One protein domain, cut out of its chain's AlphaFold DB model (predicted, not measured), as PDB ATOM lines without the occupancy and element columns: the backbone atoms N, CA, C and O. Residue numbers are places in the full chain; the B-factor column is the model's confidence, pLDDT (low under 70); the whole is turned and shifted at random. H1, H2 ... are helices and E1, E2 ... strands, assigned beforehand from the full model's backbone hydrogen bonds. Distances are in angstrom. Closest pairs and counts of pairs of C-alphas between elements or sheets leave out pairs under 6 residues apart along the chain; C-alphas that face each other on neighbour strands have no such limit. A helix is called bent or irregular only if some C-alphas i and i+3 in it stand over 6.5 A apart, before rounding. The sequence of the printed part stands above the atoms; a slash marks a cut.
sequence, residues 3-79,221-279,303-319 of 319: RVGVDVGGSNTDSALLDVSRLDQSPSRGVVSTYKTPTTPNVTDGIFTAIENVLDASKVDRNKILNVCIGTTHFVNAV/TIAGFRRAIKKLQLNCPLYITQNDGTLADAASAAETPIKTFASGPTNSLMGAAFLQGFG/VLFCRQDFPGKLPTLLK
ATOM      1  N   ARG A   3      87.411  66.137  -6.944       94.44
ATOM      2  CA  ARG A   3      88.441  65.271  -6.355       94.44
ATOM      3  C   ARG A   3      89.620  66.121  -5.914       94.44
ATOM      4  O   ARG A   3      89.959  67.080  -6.605       94.44
ATOM      5  N   VAL A   4      90.238  65.750  -4.800       95.19
ATOM      6  CA  VAL A   4      91.454  66.403  -4.306       95.19
ATOM      7  C   VAL A   4      92.622  65.440  -4.459       95.19
ATOM      8  O   VAL A   4      92.566  64.316  -3.966       95.19
ATOM      9  N   GLY A   5      93.677  65.874  -5.139       94.12
ATOM     10  CA  GLY A   5      94.967  65.191  -5.164       94.12
ATOM     11  C   GLY A   5      95.967  65.936  -4.289       94.12
ATOM     12  O   GLY A   5      95.987  67.165  -4.312       94.12
ATOM     13  N   VAL A   6      96.785  65.207  -3.535       93.25
ATOM     14  CA  VAL A   6      97.899  65.757  -2.755       93.25
ATOM     15  C   VAL A   6      99.149  64.928  -3.031       93.25
ATOM     16  O   VAL A   6      99.090  63.703  -2.970       93.25
ATOM     17  N   ASP A   7     100.274  65.570  -3.316       91.56
ATOM     18  CA  ASP A   7     101.582  64.926  -3.408       91.56
ATOM     19  C   ASP A   7     102.492  65.457  -2.303       91.56
ATOM     20  O   ASP A   7     102.812  66.644  -2.244       91.56
ATOM     21  N   VAL A   8     102.870  64.574  -1.383       89.31
ATOM     22  CA  VAL A   8     103.701  64.906  -0.229       89.31
ATOM     23  C   VAL A   8     105.147  64.514  -0.529       89.31
ATOM     24  O   VAL A   8     105.564  63.359  -0.354       89.31
ATOM     25  N   GLY A   9     105.922  65.502  -0.967       84.62
ATOM     26  CA  GLY A   9     107.356  65.401  -1.210       84.62
ATOM     27  C   GLY A   9     108.210  65.611   0.045       84.62
ATOM     28  O   GLY A   9     107.712  65.938   1.128       84.62
ATOM     29  N   GLY A  10     109.530  65.478  -0.114       80.31
ATOM     30  CA  GLY A  10     110.505  65.817   0.932       80.31
ATOM     31  C   GLY A  10     110.611  67.323   1.208       80.31
ATOM     32  O   GLY A  10     110.783  67.719   2.355       80.31
ATOM     33  N   SER A  11     110.463  68.167   0.180       83.31
ATOM     34  CA  SER A  11     110.594  69.630   0.307       83.31
ATOM     35  C   SER A  11     109.266  70.376   0.255       83.31
ATOM     36  O   SER A  11     109.074  71.327   1.005       83.31
ATOM     37  N   ASN A  12     108.365  69.967  -0.640       88.81
ATOM     38  CA  ASN A  12     107.080  70.623  -0.855       88.81
ATOM     39  C   ASN A  12     105.941  69.607  -0.819       88.81
ATOM     40  O   ASN A  12     106.115  68.442  -1.182       88.81
ATOM     41  N   THR A  13     104.780  70.086  -0.394       91.06
ATOM     42  CA  THR A  13     103.496  69.413  -0.512       91.06
ATOM     43  C   THR A  13     102.658  70.160  -1.538       91.06
ATOM     44  O   THR A  13     102.374  71.351  -1.383       91.06
ATOM     45  N   ASP A  14     102.285  69.450  -2.590       91.56
ATOM     46  CA  ASP A  14     101.498  69.951  -3.706       91.56
ATOM     47  C   ASP A  14     100.067  69.443  -3.602       91.56
ATOM     48  O   ASP A  14      99.824  68.319  -3.170       91.56
ATOM     49  N   SER A  15      99.096  70.258  -3.992       93.62
ATOM     50  CA  SER A  15      97.687  69.875  -3.969       93.62
ATOM     51  C   SER A  15      96.927  70.463  -5.146       93.62
ATOM     52  O   SER A  15      97.250  71.546  -5.637       93.62
ATOM     53  N   ALA A  16      95.925  69.728  -5.620       93.69
ATOM     54  CA  ALA A  16      95.109  70.101  -6.765       93.69
ATOM     55  C   ALA A  16      93.648  69.689  -6.561       93.69
ATOM     56  O   ALA A  16      93.362  68.586  -6.093       93.69
ATOM     57  N   LEU A  17      92.727  70.563  -6.966       94.44
ATOM     58  CA  LEU A  17      91.296  70.287  -7.036       94.44
ATOM     59  C   LEU A  17      90.871  70.086  -8.484       94.44
ATOM     60  O   LEU A  17      91.121  70.935  -9.343       94.44
ATOM     61  N   LEU A  18      90.172  68.987  -8.737       93.31
ATOM     62  CA  LEU A  18      89.684  68.608 -10.055       93.31
ATOM     63  C   LEU A  18      88.155  68.565 -10.063       93.31
ATOM     64  O   LEU A  18      87.565  67.831  -9.275       93.31
ATOM     65  N   ASP A  19      87.512  69.288 -10.978       93.00
ATOM     66  CA  ASP A  19      86.089  69.149 -11.294       93.00
ATOM     67  C   ASP A  19      85.883  68.071 -12.362       93.00
ATOM     68  O   ASP A  19      86.155  68.257 -13.550       93.00
ATOM     69  N   VAL A  20      85.330  66.943 -11.931       88.44
ATOM     70  CA  VAL A  20      85.073  65.766 -12.771       88.44
ATOM     71  C   VAL A  20      84.025  66.054 -13.854       88.44
ATOM     72  O   VAL A  20      83.954  65.343 -14.850       88.44
ATOM     73  N   SER A  21      83.215  67.107 -13.711       86.81
ATOM     74  CA  SER A  21      82.228  67.474 -14.737       86.81
ATOM     75  C   SER A  21      82.829  68.217 -15.937       86.81
ATOM     76  O   SER A  21      82.183  68.311 -16.976       86.81
ATOM     77  N   ARG A  22      84.072  68.708 -15.820       86.00
ATOM     78  CA  ARG A  22      84.724  69.574 -16.820       86.00
ATOM     79  C   ARG A  22      85.918  68.921 -17.523       86.00
ATOM     80  O   ARG A  22      86.675  69.614 -18.201       86.00
ATOM     81  N   LEU A  23      86.092  67.604 -17.376       82.44
ATOM     82  CA  LEU A  23      87.261  66.862 -17.886       82.44
ATOM     83  C   LEU A  23      87.479  67.016 -19.398       82.44
ATOM     84  O   LEU A  23      88.625  67.006 -19.847       82.44
ATOM     85  N   ASP A  24      86.384  67.158 -20.149       81.19
ATOM     86  CA  ASP A  24      86.369  67.226 -21.616       81.19
ATOM     87  C   ASP A  24      86.006  68.635 -22.136       81.19
ATOM     88  O   ASP A  24      85.881  68.848 -23.336       81.19
ATOM     89  N   GLN A  25      85.813  69.607 -21.236       74.69
ATOM     90  CA  GLN A  25      85.267  70.937 -21.555       74.69
ATOM     91  C   GLN A  25      86.285  72.076 -21.387       74.69
ATOM     92  O   GLN A  25      85.982  73.223 -21.704       74.69
ATOM     93  N   SER A  26      87.477  71.789 -20.860       73.50
ATOM     94  CA  SER A  26      88.517  72.784 -20.585       73.50
ATOM     95  C   SER A  26      89.889  72.276 -21.036       73.50
ATOM     96  O   SER A  26      90.184  71.102 -20.802       73.50
ATOM     97  N   PRO A  27      90.777  73.144 -21.562       77.12
ATOM     98  CA  PRO A  27      92.190  72.813 -21.767       77.12
ATOM     99  C   PRO A  27      92.886  72.346 -20.479       77.12
ATOM    100  O   PRO A  27      93.783  71.515 -20.523       77.12
ATOM    101  N   SER A  28      92.436  72.832 -19.314       79.31
ATOM    102  CA  SER A  28      92.926  72.389 -18.000       79.31
ATOM    103  C   SER A  28      92.356  71.037 -17.556       79.31
ATOM    104  O   SER A  28      92.605  70.610 -16.430       79.31
ATOM    105  N   ARG A  29      91.523  70.398 -18.390       83.75
ATOM    106  CA  ARG A  29      90.800  69.150 -18.108       83.75
ATOM    107  C   ARG A  29      90.102  69.137 -16.747       83.75
ATOM    108  O   ARG A  29      90.078  68.127 -16.056       83.75
ATOM    109  N   GLY A  30      89.531  70.271 -16.350       87.25
ATOM    110  CA  GLY A  30      88.785  70.402 -15.101       87.25
ATOM    111  C   GLY A  30      89.634  70.696 -13.864       87.25
ATOM    112  O   GLY A  30      89.074  70.706 -12.775       87.25
ATOM    113  N   VAL A  31      90.939  70.967 -13.979       90.94
ATOM    114  CA  VAL A  31      91.721  71.491 -12.842       90.94
ATOM    115  C   VAL A  31      91.190  72.880 -12.476       90.94
ATOM    116  O   VAL A  31      91.120  73.763 -13.334       90.94
ATOM    117  N   VAL A  32      90.778  73.040 -11.214       91.06
ATOM    118  CA  VAL A  32      90.096  74.233 -10.677       91.06
ATOM    119  C   VAL A  32      91.057  75.119  -9.897       91.06
ATOM    120  O   VAL A  32      91.084  76.328 -10.096       91.06
ATOM    121  N   SER A  33      91.830  74.519  -8.996       92.38
ATOM    122  CA  SER A  33      92.795  75.217  -8.150       92.38
ATOM    123  C   SER A  33      93.965  74.298  -7.832       92.38
ATOM    124  O   SER A  33      93.824  73.072  -7.793       92.38
ATOM    125  N   THR A  34      95.131  74.898  -7.617       94.00
ATOM    126  CA  THR A  34      96.337  74.218  -7.153       94.00
ATOM    127  C   THR A  34      96.981  75.034  -6.043       94.00
ATOM    128  O   THR A  34      96.805  76.251  -5.970       94.00
ATOM    129  N   TYR A  35      97.716  74.366  -5.164       93.69
ATOM    130  CA  TYR A  35      98.454  75.022  -4.096       93.69
ATOM    131  C   TYR A  35      99.723  74.244  -3.775       93.69
ATOM    132  O   TYR A  35      99.707  73.012  -3.733       93.69
ATOM    133  N   LYS A  36     100.805  74.982  -3.525       93.50
ATOM    134  CA  LYS A  36     102.112  74.457  -3.132       93.50
ATOM    135  C   LYS A  36     102.497  75.076  -1.798       93.50
ATOM    136  O   LYS A  36     102.505  76.297  -1.667       93.50
ATOM    137  N   THR A  37     102.856  74.236  -0.838       92.44
ATOM    138  CA  THR A  37     103.352  74.656   0.477       92.44
ATOM    139  C   THR A  37     104.626  73.892   0.825       92.44
ATOM    140  O   THR A  37     104.761  72.742   0.408       92.44
ATOM    141  N   PRO A  38     105.564  74.467   1.597       91.50
ATOM    142  CA  PRO A  38     106.675  73.702   2.150       91.50
ATOM    143  C   PRO A  38     106.181  72.486   2.947       91.50
ATOM    144  O   PRO A  38     105.187  72.574   3.673       91.50
ATOM    145  N   THR A  39     106.877  71.353   2.822       85.31
ATOM    146  CA  THR A  39     106.589  70.153   3.616       85.31
ATOM    147  C   THR A  39     106.939  70.417   5.074       85.31
ATOM    148  O   THR A  39     108.044  70.841   5.410       85.31
ATOM    149  N   THR A  40     105.994  70.134   5.961       84.88
ATOM    150  CA  THR A  40     106.159  70.303   7.403       84.88
ATOM    151  C   THR A  40     106.655  69.009   8.060       84.88
ATOM    152  O   THR A  40     106.277  67.917   7.630       84.88
ATOM    153  N   PRO A  41     107.421  69.086   9.169       78.38
ATOM    154  CA  PRO A  41     107.770  67.902   9.961       78.38
ATOM    155  C   PRO A  41     106.530  67.155  10.474       78.38
ATOM    156  O   PRO A  41     106.511  65.926  10.536       78.38
ATOM    157  N   ASN A  42     105.467  67.897  10.812       83.62
ATOM    158  CA  ASN A  42     104.160  67.312  11.071       83.62
ATOM    159  C   ASN A  42     103.385  67.157   9.765       83.62
ATOM    160  O   ASN A  42     102.728  68.085   9.293       83.62
ATOM    161  N   VAL A  43     103.419  65.946   9.228       81.38
ATOM    162  CA  VAL A  43     102.758  65.581   7.974       81.38
ATOM    163  C   VAL A  43     101.242  65.845   7.996       81.38
ATOM    164  O   VAL A  43     100.654  66.206   6.980       81.38
ATOM    165  N   THR A  44     100.606  65.720   9.167       86.19
ATOM    166  CA  THR A  44      99.162  65.977   9.334       86.19
ATOM    167  C   THR A  44      98.832  67.442   9.043       86.19
ATOM    168  O   THR A  44      97.870  67.726   8.332       86.19
ATOM    169  N   ASP A  45      99.643  68.363   9.566       87.38
ATOM    170  CA  ASP A  45      99.422  69.804   9.418       87.38
ATOM    171  C   ASP A  45      99.728  70.271   7.994       87.38
ATOM    172  O   ASP A  45      99.012  71.114   7.457       87.38
ATOM    173  N   GLY A  46     100.745  69.682   7.355       88.25
ATOM    174  CA  GLY A  46     101.103  69.985   5.969       88.25
ATOM    175  C   GLY A  46      99.978  69.630   5.001       88.25
ATOM    176  O   GLY A  46      99.566  70.464   4.198       88.25
ATOM    177  N   ILE A  47      99.404  68.429   5.134       90.88
ATOM    178  CA  ILE A  47      98.255  68.002   4.319       90.88
ATOM    179  C   ILE A  47      97.017  68.836   4.624       90.88
ATOM    180  O   ILE A  47      96.311  69.231   3.699       90.88
ATOM    181  N   PHE A  48      96.750  69.107   5.905       93.31
ATOM    182  CA  PHE A  48      95.630  69.954   6.303       93.31
ATOM    183  C   PHE A  48      95.717  71.318   5.610       93.31
ATOM    184  O   PHE A  48      94.783  71.709   4.919       93.31
ATOM    185  N   THR A  49      96.872  71.977   5.724       92.25
ATOM    186  CA  THR A  49      97.139  73.289   5.127       92.25
ATOM    187  C   THR A  49      97.010  73.240   3.606       92.25
ATOM    188  O   THR A  49      96.363  74.103   3.019       92.25
ATOM    189  N   ALA A  50      97.583  72.226   2.953       92.56
ATOM    190  CA  ALA A  50      97.525  72.092   1.500       92.56
ATOM    191  C   ALA A  50      96.076  71.971   0.995       92.56
ATOM    192  O   ALA A  50      95.657  72.718   0.112       92.56
ATOM    193  N   ILE A  51      95.285  71.080   1.600       93.50
ATOM    194  CA  ILE A  51      93.892  70.868   1.194       93.50
ATOM    195  C   ILE A  51      93.024  72.085   1.536       93.50
ATOM    196  O   ILE A  51      92.214  72.493   0.705       93.50
ATOM    197  N   GLU A  52      93.183  72.679   2.722       94.62
ATOM    198  CA  GLU A  52      92.410  73.856   3.141       94.62
ATOM    199  C   GLU A  52      92.579  75.017   2.156       94.62
ATOM    200  O   GLU A  52      91.588  75.522   1.635       94.62
ATOM    201  N   ASN A  53      93.820  75.353   1.791       93.50
ATOM    202  CA  ASN A  53      94.094  76.449   0.860       93.50
ATOM    203  C   ASN A  53      93.503  76.208  -0.539       93.50
ATOM    204  O   ASN A  53      92.970  77.128  -1.161       93.50
ATOM    205  N   VAL A  54      93.560  74.971  -1.039       92.81
ATOM    206  CA  VAL A  54      92.961  74.608  -2.333       92.81
ATOM    207  C   VAL A  54      91.440  74.752  -2.313       92.81
ATOM    208  O   VAL A  54      90.852  75.234  -3.290       92.81
ATOM    209  N   LEU A  55      90.801  74.345  -1.213       92.69
ATOM    210  CA  LEU A  55      89.357  74.461  -1.031       92.69
ATOM    211  C   LEU A  55      88.937  75.928  -0.897       92.69
ATOM    212  O   LEU A  55      88.038  76.357  -1.624       92.69
ATOM    213  N   ASP A  56      89.627  76.707  -0.069       92.12
ATOM    214  CA  ASP A  56      89.328  78.121   0.170       92.12
ATOM    215  C   ASP A  56      89.496  78.967  -1.100       92.12
ATOM    216  O   ASP A  56      88.626  79.780  -1.425       92.12
ATOM    217  N   ALA A  57      90.549  78.715  -1.888       90.50
ATOM    218  CA  ALA A  57      90.764  79.381  -3.173       90.50
ATOM    219  C   ALA A  57      89.650  79.078  -4.194       90.50
ATOM    220  O   ALA A  57      89.288  79.935  -5.001       90.50
ATOM    221  N   SER A  58      89.089  77.864  -4.162       88.62
ATOM    222  CA  SER A  58      88.043  77.426  -5.097       88.62
ATOM    223  C   SER A  58      86.617  77.791  -4.666       88.62
ATOM    224  O   SER A  58      85.709  77.777  -5.498       88.62
ATOM    225  N   LYS A  59      86.406  78.087  -3.373       88.56
ATOM    226  CA  LYS A  59      85.087  78.277  -2.736       88.56
ATOM    227  C   LYS A  59      84.116  77.112  -2.979       88.56
ATOM    228  O   LYS A  59      82.899  77.299  -3.025       88.56
ATOM    229  N   VAL A  60      84.647  75.904  -3.168       89.94
ATOM    230  CA  VAL A  60      83.854  74.697  -3.401       89.94
ATOM    231  C   VAL A  60      83.277  74.174  -2.089       89.94
ATOM    232  O   VAL A  60      83.951  74.105  -1.066       89.94
ATOM    233  N   ASP A  61      82.015  73.751  -2.143       90.44
ATOM    234  CA  ASP A  61      81.363  73.047  -1.041       90.44
ATOM    235  C   ASP A  61      82.076  71.717  -0.745       90.44
ATOM    236  O   ASP A  61      82.175  70.835  -1.606       90.44
ATOM    237  N   ARG A  62      82.526  71.565   0.503       91.69
ATOM    238  CA  ARG A  62      83.231  70.389   1.029       91.69
ATOM    239  C   ARG A  62      82.430  69.093   0.864       91.69
ATOM    240  O   ARG A  62      83.022  68.037   0.659       91.69
ATOM    241  N   ASN A  63      81.097  69.164   0.855       91.12
ATOM    242  CA  ASN A  63      80.231  67.997   0.644       91.12
ATOM    243  C   ASN A  63      80.251  67.474  -0.801       91.12
ATOM    244  O   ASN A  63      79.780  66.372  -1.070       91.12
ATOM    245  N   LYS A  64      80.794  68.247  -1.751       93.19
ATOM    246  CA  LYS A  64      80.925  67.845  -3.160       93.19
ATOM    247  C   LYS A  64      82.265  67.174  -3.472       93.19
ATOM    248  O   LYS A  64      82.502  66.841  -4.641       93.19
ATOM    249  N   ILE A  65      83.132  67.000  -2.469       94.81
ATOM    250  CA  ILE A  65      84.393  66.265  -2.591       94.81
ATOM    251  C   ILE A  65      84.098  64.763  -2.548       94.81
ATOM    252  O   ILE A  65      83.618  64.238  -1.550       94.81
ATOM    253  N   LEU A  66      84.388  64.070  -3.646       94.31
ATOM    254  CA  LEU A  66      84.136  62.638  -3.801       94.31
ATOM    255  C   LEU A  66      85.200  61.776  -3.124       94.31
ATOM    256  O   LEU A  66      84.890  60.691  -2.644       94.31
ATOM    257  N   ASN A  67      86.457  62.217  -3.148       94.19
ATOM    258  CA  ASN A  67      87.586  61.532  -2.529       94.19
ATOM    259  C   ASN A  67      88.797  62.461  -2.398       94.19
ATOM    260  O   ASN A  67      88.887  63.499  -3.068       94.19
ATOM    261  N   VAL A  68      89.734  62.036  -1.551       95.56
ATOM    262  CA  VAL A  68      91.091  62.579  -1.488       95.56
ATOM    263  C   VAL A  68      92.078  61.475  -1.846       95.56
ATOM    264  O   VAL A  68      92.008  60.383  -1.285       95.56
ATOM    265  N   CYS A  69      93.002  61.765  -2.756       95.00
ATOM    266  CA  CYS A  69      94.097  60.874  -3.130       95.00
ATOM    267  C   CYS A  69      95.427  61.485  -2.689       95.00
ATOM    268  O   CYS A  69      95.690  62.648  -2.995       95.00
ATOM    269  N   ILE A  70      96.262  60.713  -1.995       94.00
ATOM    270  CA  ILE A  70      97.572  61.162  -1.514       94.00
ATOM    271  C   ILE A  70      98.683  60.303  -2.125       94.00
ATOM    272  O   ILE A  70      98.720  59.089  -1.938       94.00
ATOM    273  N   GLY A  71      99.616  60.942  -2.825       92.25
ATOM    274  CA  GLY A  71     100.943  60.403  -3.108       92.25
ATOM    275  C   GLY A  71     101.927  60.831  -2.031       92.25
ATOM    276  O   GLY A  71     101.808  61.925  -1.477       92.25
ATOM    277  N   THR A  72     102.891  59.980  -1.694       89.56
ATOM    278  CA  THR A  72     103.936  60.376  -0.751       89.56
ATOM    279  C   THR A  72     105.251  59.661  -1.004       89.56
ATOM    280  O   THR A  72     105.308  58.455  -1.238       89.56
ATOM    281  N   THR A  73     106.333  60.423  -0.875       88.19
ATOM    282  CA  THR A  73     107.713  59.916  -0.907       88.19
ATOM    283  C   THR A  73     108.272  59.638   0.490       88.19
ATOM    284  O   THR A  73     109.391  59.153   0.631       88.19
ATOM    285  N   HIS A  74     107.499  59.898   1.550       88.00
ATOM    286  CA  HIS A  74     107.976  59.788   2.935       88.00
ATOM    287  C   HIS A  74     108.445  58.378   3.291       88.00
ATOM    288  O   HIS A  74     109.394  58.225   4.061       88.00
ATOM    289  N   PHE A  75     107.800  57.355   2.727       91.25
ATOM    290  CA  PHE A  75     108.142  55.964   3.013       91.25
ATOM    291  C   PHE A  75     109.444  55.541   2.336       91.25
ATOM    292  O   PHE A  75     110.341  55.040   3.009       91.25
ATOM    293  N   VAL A  76     109.593  55.812   1.037       91.06
ATOM    294  CA  VAL A  76     110.835  55.474   0.328       91.06
ATOM    295  C   VAL A  76     112.023  56.252   0.894       91.06
ATOM    296  O   VAL A  76     113.084  55.667   1.096       91.06
ATOM    297  N   ASN A  77     111.835  57.522   1.270       90.00
ATOM    298  CA  ASN A  77     112.900  58.328   1.868       90.00
ATOM    299  C   ASN A  77     113.380  57.748   3.203       90.00
ATOM    300  O   ASN A  77     114.576  57.750   3.453       90.00
ATOM    301  N   ALA A  78     112.494  57.183   4.032       91.69
ATOM    302  CA  ALA A  78     112.912  56.532   5.277       91.69
ATOM    303  C   ALA A  78     113.884  55.362   5.033       91.69
ATOM    304  O   ALA A  78     114.828  55.183   5.802       91.69
ATOM    305  N   VAL A  79     113.680  54.605   3.949       92.50
ATOM    306  CA  VAL A  79     114.560  53.501   3.532       92.50
ATOM    307  C   VAL A  79     115.856  54.026   2.915       92.50
ATOM    308  O   VAL A  79     116.936  53.575   3.287       92.50
ATOM    309  N   THR A 221     101.794  57.434  10.000       93.38
ATOM    310  CA  THR A 221     101.712  58.487   8.980       93.38
ATOM    311  C   THR A 221     100.324  58.530   8.344       93.38
ATOM    312  O   THR A 221      99.685  59.583   8.332       93.38
ATOM    313  N   ILE A 222      99.793  57.379   7.930       94.88
ATOM    314  CA  ILE A 222      98.460  57.267   7.327       94.88
ATOM    315  C   ILE A 222      97.357  57.608   8.336       94.88
ATOM    316  O   ILE A 222      96.382  58.279   7.992       94.88
ATOM    317  N   ALA A 223      97.517  57.240   9.609       94.50
ATOM    318  CA  ALA A 223      96.619  57.712  10.661       94.50
ATOM    319  C   ALA A 223      96.639  59.249  10.781       94.50
ATOM    320  O   ALA A 223      95.600  59.860  11.032       94.50
ATOM    321  N   GLY A 224      97.798  59.883  10.565       93.44
ATOM    322  CA  GLY A 224      97.928  61.335  10.428       93.44
ATOM    323  C   GLY A 224      97.107  61.889   9.269       93.44
ATOM    324  O   GLY A 224      96.300  62.792   9.478       93.44
ATOM    325  N   PHE A 225      97.214  61.285   8.086       94.25
ATOM    326  CA  PHE A 225      96.411  61.675   6.923       94.25
ATOM    327  C   PHE A 225      94.913  61.634   7.240       94.25
ATOM    328  O   PHE A 225      94.205  62.620   7.057       94.25
ATOM    329  N   ARG A 226      94.431  60.526   7.818       94.50
ATOM    330  CA  ARG A 226      93.019  60.367   8.205       94.50
ATOM    331  C   ARG A 226      92.565  61.429   9.209       94.50
ATOM    332  O   ARG A 226      91.448  61.932   9.098       94.50
ATOM    333  N   ARG A 227      93.420  61.796  10.173       94.12
ATOM    334  CA  ARG A 227      93.133  62.889  11.119       94.12
ATOM    335  C   ARG A 227      93.012  64.238  10.414       94.12
ATOM    336  O   ARG A 227      92.099  64.985  10.755       94.12
ATOM    337  N   ALA A 228      93.868  64.533   9.433       92.81
ATOM    338  CA  ALA A 228      93.777  65.765   8.645       92.81
ATOM    339  C   ALA A 228      92.442  65.848   7.886       92.81
ATOM    340  O   ALA A 228      91.728  66.839   8.021       92.81
ATOM    341  N   ILE A 229      92.052  64.775   7.183       93.62
ATOM    342  CA  ILE A 229      90.771  64.705   6.453       93.62
ATOM    343  C   ILE A 229      89.577  64.914   7.395       93.62
ATOM    344  O   ILE A 229      88.673  65.695   7.097       93.62
ATOM    345  N   LYS A 230      89.602  64.281   8.577       93.25
ATOM    346  CA  LYS A 230      88.559  64.458   9.596       93.25
ATOM    347  C   LYS A 230      88.508  65.892  10.133       93.25
ATOM    348  O   LYS A 230      87.420  66.434  10.299       93.25
ATOM    349  N   LYS A 231      89.663  66.518  10.387       93.75
ATOM    350  CA  LYS A 231      89.759  67.913  10.856       93.75
ATOM    351  C   LYS A 231      89.204  68.899   9.820       93.75
ATOM    352  O   LYS A 231      88.583  69.883  10.201       93.75
ATOM    353  N   LEU A 232      89.363  68.601   8.529       93.06
ATOM    354  CA  LEU A 232      88.776  69.365   7.419       93.06
ATOM    355  C   LEU A 232      87.266  69.134   7.240       93.06
ATOM    356  O   LEU A 232      86.653  69.802   6.408       93.06
ATOM    357  N   GLN A 233      86.665  68.220   8.012       94.19
ATOM    358  CA  GLN A 233      85.252  67.834   7.915       94.19
ATOM    359  C   GLN A 233      84.873  67.279   6.531       94.19
ATOM    360  O   GLN A 233      83.765  67.485   6.041       94.19
ATOM    361  N   LEU A 234      85.802  66.569   5.883       93.44
ATOM    362  CA  LEU A 234      85.548  65.905   4.606       93.44
ATOM    363  C   LEU A 234      84.969  64.505   4.846       93.44
ATOM    364  O   LEU A 234      85.642  63.627   5.385       93.44
ATOM    365  N   ASN A 235      83.734  64.281   4.397       89.88
ATOM    366  CA  ASN A 235      83.022  63.002   4.518       89.88
ATOM    367  C   ASN A 235      83.272  62.092   3.303       89.88
ATOM    368  O   ASN A 235      82.333  61.604   2.678       89.88
ATOM    369  N   CYS A 236      84.536  61.902   2.929       92.12
ATOM    370  CA  CYS A 236      84.911  61.171   1.719       92.12
ATOM    371  C   CYS A 236      86.038  60.156   1.983       92.12
ATOM    372  O   CYS A 236      86.802  60.322   2.940       92.12
ATOM    373  N   PRO A 237      86.155  59.097   1.162       94.06
ATOM    374  CA  PRO A 237      87.241  58.133   1.276       94.06
ATOM    375  C   PRO A 237      88.608  58.762   0.976       94.06
ATOM    376  O   PRO A 237      88.748  59.624   0.102       94.06
ATOM    377  N   LEU A 238      89.618  58.271   1.699       95.69
ATOM    378  CA  LEU A 238      91.029  58.581   1.497       95.69
ATOM    379  C   LEU A 238      91.708  57.411   0.781       95.69
ATOM    380  O   LEU A 238      91.699  56.285   1.288       95.69
ATOM    381  N   TYR A 239      92.346  57.714  -0.342       96.19
ATOM    382  CA  TYR A 239      93.146  56.780  -1.120       96.19
ATOM    383  C   TYR A 239      94.618  57.184  -1.138       96.19
ATOM    384  O   TYR A 239      94.946  58.369  -1.071       96.19
ATOM    385  N   ILE A 240      95.496  56.195  -1.275       95.00
ATOM    386  CA  ILE A 240      96.938  56.358  -1.444       95.00
ATOM    387  C   ILE A 240      97.333  55.813  -2.816       95.00
ATOM    388  O   ILE A 240      96.897  54.725  -3.201       95.00
ATOM    389  N   THR A 241      98.148  56.561  -3.561       92.81
ATOM    390  CA  THR A 241      98.628  56.107  -4.873       92.81
ATOM    391  C   THR A 241      99.651  54.983  -4.713       92.81
ATOM    392  O   THR A 241     100.608  55.101  -3.945       92.81
ATOM    393  N   GLN A 242      99.472  53.914  -5.485       91.31
ATOM    394  CA  GLN A 242     100.411  52.807  -5.599       91.31
ATOM    395  C   GLN A 242     101.428  53.010  -6.733       91.31
ATOM    396  O   GLN A 242     101.270  53.857  -7.613       91.31
ATOM    397  N   ASN A 243     102.483  52.196  -6.726       88.00
ATOM    398  CA  ASN A 243     103.577  52.220  -7.694       88.00
ATOM    399  C   ASN A 243     103.072  52.004  -9.124       88.00
ATOM    400  O   ASN A 243     103.599  52.609 -10.048       88.00
ATOM    401  N   ASP A 244     102.038  51.186  -9.309       85.19
ATOM    402  CA  ASP A 244     101.441  50.858 -10.610       85.19
ATOM    403  C   ASP A 244     100.435  51.906 -11.130       85.19
ATOM    404  O   ASP A 244      99.886  51.751 -12.219       85.19
ATOM    405  N   GLY A 245     100.197  52.980 -10.372       84.62
ATOM    406  CA  GLY A 245      99.269  54.058 -10.725       84.62
ATOM    407  C   GLY A 245      97.830  53.809 -10.288       84.62
ATOM    408  O   GLY A 245      96.967  54.658 -10.525       84.62
ATOM    409  N   THR A 246      97.561  52.684  -9.627       90.25
ATOM    410  CA  THR A 246      96.271  52.417  -8.994       90.25
ATOM    411  C   THR A 246      96.165  53.100  -7.628       90.25
ATOM    412  O   THR A 246      97.115  53.688  -7.105       90.25
ATOM    413  N   LEU A 247      94.969  53.048  -7.043       92.12
ATOM    414  CA  LEU A 247      94.669  53.613  -5.735       92.12
ATOM    415  C   LEU A 247      94.391  52.481  -4.746       92.12
ATOM    416  O   LEU A 247      93.569  51.613  -5.024       92.12
ATOM    417  N   ALA A 248      95.053  52.509  -3.593       93.44
ATOM    418  CA  ALA A 248      94.700  51.695  -2.432       93.44
ATOM    419  C   ALA A 248      93.904  52.545  -1.443       93.44
ATOM    420  O   ALA A 248      94.186  53.734  -1.284       93.44
ATOM    421  N   ASP A 249      92.929  51.968  -0.746       95.81
ATOM    422  CA  ASP A 249      92.361  52.649   0.415       95.81
ATOM    423  C   ASP A 249      93.426  52.802   1.516       95.81
ATOM    424  O   ASP A 249      94.423  52.074   1.574       95.81
ATOM    425  N   ALA A 250      93.220  53.771   2.405       94.50
ATOM    426  CA  ALA A 250      94.176  54.073   3.463       94.50
ATOM    427  C   ALA A 250      94.488  52.880   4.391       94.50
ATOM    428  O   ALA A 250      95.597  52.818   4.913       94.50
ATOM    429  N   ALA A 251      93.547  51.960   4.636       93.88
ATOM    430  CA  ALA A 251      93.816  50.807   5.495       93.88
ATOM    431  C   ALA A 251      94.728  49.803   4.778       93.88
ATOM    432  O   ALA A 251      95.771  49.451   5.319       93.88
ATOM    433  N   SER A 252      94.413  49.448   3.530       93.88
ATOM    434  CA  SER A 252      95.253  48.549   2.724       93.88
ATOM    435  C   SER A 252      96.666  49.105   2.509       93.88
ATOM    436  O   SER A 252      97.657  48.392   2.664       93.88
ATOM    437  N   ALA A 253      96.790  50.407   2.226       94.44
ATOM    438  CA  ALA A 253      98.088  51.060   2.052       94.44
ATOM    439  C   ALA A 253      98.952  51.047   3.327       94.44
ATOM    440  O   ALA A 253     100.178  51.103   3.237       94.44
ATOM    441  N   ALA A 254      98.330  50.978   4.508       95.31
ATOM    442  CA  ALA A 254      99.039  50.897   5.780       95.31
ATOM    443  C   ALA A 254      99.601  49.500   6.067       95.31
ATOM    444  O   ALA A 254     100.570  49.403   6.816       95.31
ATOM    445  N   GLU A 255      99.039  48.460   5.450       95.00
ATOM    446  CA  GLU A 255      99.522  47.079   5.559       95.00
ATOM    447  C   GLU A 255     100.603  46.757   4.517       95.00
ATOM    448  O   GLU A 255     101.536  46.000   4.793       95.00
ATOM    449  N   THR A 256     100.538  47.380   3.336       94.81
ATOM    450  CA  THR A 256     101.542  47.195   2.274       94.81
ATOM    451  C   THR A 256     102.174  48.510   1.784       94.81
ATOM    452  O   THR A 256     102.102  48.808   0.585       94.81
ATOM    453  N   PRO A 257     102.805  49.321   2.658       95.00
ATOM    454  CA  PRO A 257     103.408  50.606   2.280       95.00
ATOM    455  C   PRO A 257     104.488  50.510   1.197       95.00
ATOM    456  O   PRO A 257     104.717  51.479   0.474       95.00
ATOM    457  N   ILE A 258     105.136  49.352   1.024       93.81
ATOM    458  CA  ILE A 258     106.116  49.165  -0.058       93.81
ATOM    459  C   ILE A 258     105.508  49.390  -1.452       93.81
ATOM    460  O   ILE A 258     106.185  49.848  -2.379       93.81
ATOM    461  N   LYS A 259     104.197  49.146  -1.596       92.19
ATOM    462  CA  LYS A 259     103.461  49.362  -2.844       92.19
ATOM    463  C   LYS A 259     103.280  50.842  -3.183       92.19
ATOM    464  O   LYS A 259     102.712  51.115  -4.229       92.19
ATOM    465  N   THR A 260     103.760  51.788  -2.369       92.06
ATOM    466  CA  THR A 260     103.623  53.237  -2.622       92.06
ATOM    467  C   THR A 260     104.963  53.973  -2.782       92.06
ATOM    468  O   THR A 260     104.978  55.199  -2.926       92.06
ATOM    469  N   PHE A 261     106.097  53.264  -2.743       91.00
ATOM    470  CA  PHE A 261     107.449  53.847  -2.788       91.00
ATOM    471  C   PHE A 261     107.743  54.675  -4.050       91.00
ATOM    472  O   PHE A 261     108.479  55.655  -3.983       91.00
ATOM    473  N   ALA A 262     107.153  54.316  -5.185       85.69
ATOM    474  CA  ALA A 262     107.279  54.995  -6.473       85.69
ATOM    475  C   ALA A 262     106.085  55.911  -6.796       85.69
ATOM    476  O   ALA A 262     105.924  56.326  -7.941       85.69
ATOM    477  N   SER A 263     105.237  56.241  -5.815       85.44
ATOM    478  CA  SER A 263     104.004  56.999  -6.071       85.44
ATOM    479  C   SER A 263     104.234  58.382  -6.701       85.44
ATOM    480  O   SER A 263     103.424  58.802  -7.520       85.44
ATOM    481  N   GLY A 264     105.339  59.073  -6.390       83.44
ATOM    482  CA  GLY A 264     105.655  60.402  -6.939       83.44
ATOM    483  C   GLY A 264     105.868  60.415  -8.466       83.44
ATOM    484  O   GLY A 264     105.107  61.078  -9.182       83.44
ATOM    485  N   PRO A 265     106.857  59.666  -9.001       84.62
ATOM    486  CA  PRO A 265     107.047  59.527 -10.447       84.62
ATOM    487  C   PRO A 265     105.795  59.008 -11.161       84.62
ATOM    488  O   PRO A 265     105.418  59.537 -12.207       84.62
ATOM    489  N   THR A 266     105.111  58.029 -10.564       87.06
ATOM    490  CA  THR A 266     103.871  57.474 -11.107       87.06
ATOM    491  C   THR A 266     102.771  58.531 -11.198       87.06
ATOM    492  O   THR A 266     102.171  58.688 -12.258       87.06
ATOM    493  N   ASN A 267     102.537  59.323 -10.147       86.69
ATOM    494  CA  ASN A 267     101.560  60.416 -10.161       86.69
ATOM    495  C   ASN A 267     101.865  61.449 -11.247       86.69
ATOM    496  O   ASN A 267     100.956  61.891 -11.948       86.69
ATOM    497  N   SER A 268     103.140  61.810 -11.414       87.25
ATOM    498  CA  SER A 268     103.566  62.759 -12.447       87.25
ATOM    499  C   SER A 268     103.265  62.233 -13.853       87.25
ATOM    500  O   SER A 268     102.689  62.948 -14.674       87.25
ATOM    501  N   LEU A 269     103.590  60.963 -14.118       89.19
ATOM    502  CA  LEU A 269     103.320  60.320 -15.403       89.19
ATOM    503  C   LEU A 269     101.814  60.189 -15.668       89.19
ATOM    504  O   LEU A 269     101.346  60.538 -16.752       89.19
ATOM    505  N   MET A 270     101.046  59.749 -14.669       87.25
ATOM    506  CA  MET A 270      99.589  59.624 -14.757       87.25
ATOM    507  C   MET A 270      98.911  60.979 -14.970       87.25
ATOM    508  O   MET A 270      97.990  61.089 -15.780       87.25
ATOM    509  N   GLY A 271      99.388  62.026 -14.295       87.69
ATOM    510  CA  GLY A 271      98.926  63.399 -14.473       87.69
ATOM    511  C   GLY A 271      99.228  63.941 -15.870       87.69
ATOM    512  O   GLY A 271      98.348  64.525 -16.498       87.69
ATOM    513  N   ALA A 272     100.430  63.696 -16.399       88.56
ATOM    514  CA  ALA A 272     100.797  64.084 -17.760       88.56
ATOM    515  C   ALA A 272      99.952  63.348 -18.814       88.56
ATOM    516  O   ALA A 272      99.404  63.983 -19.716       88.56
ATOM    517  N   ALA A 273      99.787  62.029 -18.667       87.94
ATOM    518  CA  ALA A 273      98.940  61.218 -19.537       87.94
ATOM    519  C   ALA A 273      97.483  61.701 -19.505       87.94
ATOM    520  O   ALA A 273      96.851  61.860 -20.553       87.94
ATOM    521  N   PHE A 274      96.978  62.012 -18.307       86.56
ATOM    522  CA  PHE A 274      95.681  62.642 -18.132       86.56
ATOM    523  C   PHE A 274      95.625  63.980 -18.876       86.56
ATOM    524  O   PHE A 274      94.795  64.131 -19.757       86.56
ATOM    525  N   LEU A 275      96.508  64.943 -18.638       86.19
ATOM    526  CA  LEU A 275      96.424  66.249 -19.311       86.19
ATOM    527  C   LEU A 275      96.522  66.159 -20.846       86.19
ATOM    528  O   LEU A 275      95.852  66.923 -21.532       86.19
ATOM    529  N   GLN A 276      97.266  65.187 -21.377       86.44
ATOM    530  CA  GLN A 276      97.385  64.920 -22.818       86.44
ATOM    531  C   GLN A 276      96.189  64.168 -23.431       86.44
ATOM    532  O   GLN A 276      96.158  63.938 -24.637       86.44
ATOM    533  N   GLY A 277      95.203  63.754 -22.632       79.38
ATOM    534  CA  GLY A 277      94.027  63.040 -23.143       79.38
ATOM    535  C   GLY A 277      94.275  61.564 -23.472       79.38
ATOM    536  O   GLY A 277      93.427  60.931 -24.109       79.38
ATOM    537  N   PHE A 278      95.388  60.970 -23.020       72.88
ATOM    538  CA  PHE A 278      95.601  59.529 -23.168       72.88
ATOM    539  C   PHE A 278      94.453  58.759 -22.489       72.88
ATOM    540  O   PHE A 278      94.079  59.038 -21.351       72.88
ATOM    541  N   GLY A 279      93.850  57.819 -23.224       62.31
ATOM    542  CA  GLY A 279      92.636  57.096 -22.817       62.31
ATOM    543  C   GLY A 279      91.316  57.653 -23.379       62.31
ATOM    544  O   GLY A 279      90.297  56.975 -23.286       62.31
ATOM    545  N   VAL A 303     100.859  50.482 -17.594       26.50
ATOM    546  CA  VAL A 303     101.573  49.290 -17.098       26.50
ATOM    547  C   VAL A 303     102.914  49.070 -17.830       26.50
ATOM    548  O   VAL A 303     103.755  48.302 -17.382       26.50
ATOM    549  N   LEU A 304     103.169  49.781 -18.938       23.77
ATOM    550  CA  LEU A 304     104.397  49.643 -19.736       23.77
ATOM    551  C   LEU A 304     105.646  50.297 -19.114       23.77
ATOM    552  O   LEU A 304     106.754  49.931 -19.500       23.77
ATOM    553  N   PHE A 305     105.500  51.218 -18.153       24.53
ATOM    554  CA  PHE A 305     106.644  51.942 -17.571       24.53
ATOM    555  C   PHE A 305     106.945  51.596 -16.109       24.53
ATOM    556  O   PHE A 305     108.102  51.692 -15.697       24.53
ATOM    557  N   CYS A 306     105.967  51.102 -15.345       26.58
ATOM    558  CA  CYS A 306     106.233  50.490 -14.044       26.58
ATOM    559  C   CYS A 306     106.393  48.981 -14.210       26.58
ATOM    560  O   CYS A 306     105.418  48.233 -14.222       26.58
ATOM    561  N   ARG A 307     107.647  48.524 -14.341       26.98
ATOM    562  CA  ARG A 307     107.963  47.093 -14.248       26.98
ATOM    563  C   ARG A 307     107.363  46.536 -12.951       26.98
ATOM    564  O   ARG A 307     107.667  47.045 -11.873       26.98
ATOM    565  N   GLN A 308     106.588  45.457 -13.066       32.69
ATOM    566  CA  GLN A 308     106.062  44.675 -11.935       32.69
ATOM    567  C   GLN A 308     107.166  44.192 -10.964       32.69
ATOM    568  O   GLN A 308     106.878  43.849  -9.823       32.69
ATOM    569  N   ASP A 309     108.439  44.257 -11.372       33.41
ATOM    570  CA  ASP A 309     109.626  43.932 -10.570       33.41
ATOM    571  C   ASP A 309     110.032  44.997  -9.529       33.41
ATOM    572  O   ASP A 309     111.096  44.864  -8.920       33.41
ATOM    573  N   PHE A 310     109.279  46.089  -9.343       36.03
ATOM    574  CA  PHE A 310     109.706  47.187  -8.459       36.03
ATOM    575  C   PHE A 310     110.074  46.749  -7.021       36.03
ATOM    576  O   PHE A 310     111.072  47.257  -6.506       36.03
ATOM    577  N   PRO A 311     109.395  45.771  -6.380       40.22
ATOM    578  CA  PRO A 311     109.845  45.268  -5.083       40.22
ATOM    579  C   PRO A 311     111.199  44.534  -5.163       40.22
ATOM    580  O   PRO A 311     112.027  44.678  -4.270       40.22
ATOM    581  N   GLY A 312     111.457  43.801  -6.254       36.41
ATOM    582  CA  GLY A 312     112.684  43.018  -6.456       36.41
ATOM    583  C   GLY A 312     113.910  43.843  -6.861       36.41
ATOM    584  O   GLY A 312     115.037  43.434  -6.597       36.41
ATOM    585  N   LYS A 313     113.715  45.026  -7.461       36.22
ATOM    586  CA  LYS A 313     114.802  45.931  -7.895       36.22
ATOM    587  C   LYS A 313     115.101  47.069  -6.916       36.22
ATOM    588  O   LYS A 313     116.069  47.801  -7.121       36.22
ATOM    589  N   LEU A 314     114.328  47.206  -5.835       42.12
ATOM    590  CA  LEU A 314     114.585  48.209  -4.799       42.12
ATOM    591  C   LEU A 314     115.997  48.108  -4.178       42.12
ATOM    592  O   LEU A 314     116.629  49.150  -4.008       42.12
ATOM    593  N   PRO A 315     116.562  46.907  -3.920       34.56
ATOM    594  CA  PRO A 315     117.943  46.779  -3.446       34.56
ATOM    595  C   PRO A 315     118.981  47.278  -4.459       34.56
ATOM    596  O   PRO A 315     120.054  47.728  -4.069       34.56
ATOM    597  N   THR A 316     118.675  47.233  -5.759       36.94
ATOM    598  CA  THR A 316     119.548  47.746  -6.828       36.94
ATOM    599  C   THR A 316     119.474  49.269  -6.952       36.94
ATOM    600  O   THR A 316     120.468  49.889  -7.304       36.94
ATOM    601  N   LEU A 317     118.323  49.874  -6.634       31.12
ATOM    602  CA  LEU A 317     118.127  51.333  -6.611       31.12
ATOM    603  C   LEU A 317     118.771  52.015  -5.390       31.12
ATOM    604  O   LEU A 317     118.922  53.232  -5.381       31.12
ATOM    605  N   LEU A 318     119.120  51.239  -4.360       36.09
ATOM    606  CA  LEU A 318     119.732  51.709  -3.111       36.09
ATOM    607  C   LEU A 318     121.264  51.533  -3.067       36.09
ATOM    608  O   LEU A 318     121.862  51.829  -2.025       36.09
ATOM    609  N   LYS A 319     121.869  51.025  -4.151       30.39
ATOM    610  CA  LYS A 319     123.322  50.878  -4.337       30.39
ATOM    611  C   LYS A 319     123.942  52.133  -4.941       30.39
ATOM    612  O   LYS A 319     123.292  52.749  -5.811       30.39
TER     613      LYS A 319
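Overview. This is residues 3 to 79, 221 to 279 and 303 to 319 of the 319 residues of the protein "Hydantoin utilization protein A" of Phialophora attinorum (UniProt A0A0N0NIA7). A twisted sheet of six strands forms the core, with H1 covering E3, E2 and E1 on one face and H6 lying over E1 and E4 on the opposite face. H3 packs beside the beginning of H1, H2 and H5 meet past the last residues of E4, and low-confidence H7 lies far out at one end of the longest axis. The 153 printed residues hold seven named helices and six named strands, in the order E1 E2 E3 H1 E4 H2 H3 E5 E6 H4 H5 H6 H7; the mixed sheet runs E3 E2 E1 E4 E5 E6. The class is mixed, helices and strands; the whole is compact, with a radius of gyration of the C-alphas of 15.4 A and spans of 47 by 36 by 26 A.

Along the chain. In the sheet, E1 is residues 3 to 8, starting at C-alpha 3 (88.441, 65.271, -6.355), E2 12 to 19 (23.5 A), E3 31 to 38 (21.3 A), E4 65 to 72 (20.5 A), E5 238 to 241 and E6 247 to 249. H1 is residues 43 to 58 (23.0 A), H3 221 to 231 (15.3 A), and H6 263 to 275 (17.8 A), ending at C-alpha 275 (96.424, 66.249, -19.311). The shorter helices are H2, 74 to 79, H4, 250 to 255, H5, 257 to 260, and H7, 310 to 317; H7 is irregular, with C-alphas 312 and 315 7.1 A apart.

Arrangement. E1, E2 and E3 form a meander, each strand the antiparallel neighbour of the one before; N 5 and O 16 are 2.9 A apart, N 15 and O 35 2.8 A. E4 is parallel to E1, with N 6 and O 69 at 2.8 A, and to E5, with N 70 and O 239 at 2.8 A. E5 and E6 are an antiparallel hairpin, with N 240 and O 248 at 2.8 A. E3, H1 and E4 make a split strand-helix-strand unit, two strands running the same way with E2 and E1 between them, and its crossover is right-handed. There are three layers, helices on both faces of the sheet: H1, H3 and H4 on one, H6 on the other. H1 has a height over the sheet of 7.4 A; its closest C-alphas to E3 are Val 54 and Tyr 35, 5.8 A. H6 has a height of 9.5 A and runs along the strands, at 16 degrees to E4 on the local plane. H1, with residues 43 to 48 alone, touches H3 at a steep tilt of 39 degrees, closest at the C-alphas of Thr 44 and Gly 224, 4.9 A. H4 stands up from the sheet over E6. H5 only grazes the sheet with residues 257 to 260 and touches H2, closest at the C-alphas of Pro 257 and Phe 75, 7.2 A. Every O i to N i+4 pair is within hydrogen-bond range in H1, H2, H3, H4 and H6, and 2 of 4 are in H7; H5 is too short for such a pair.

Size, cuts and confidence. The C-alphas of Asp 61 and Lys 319 are the farthest apart, 47.6 A. Residues 80 to 220 and 280 to 302 are not printed, with C-alpha gaps of 14.8 A and 13.2 A. Of the links printed whole, E2 to E3 is long. Residues 279 and 303 to 319 have pLDDT under 70; the mean of the printed part is 83.5.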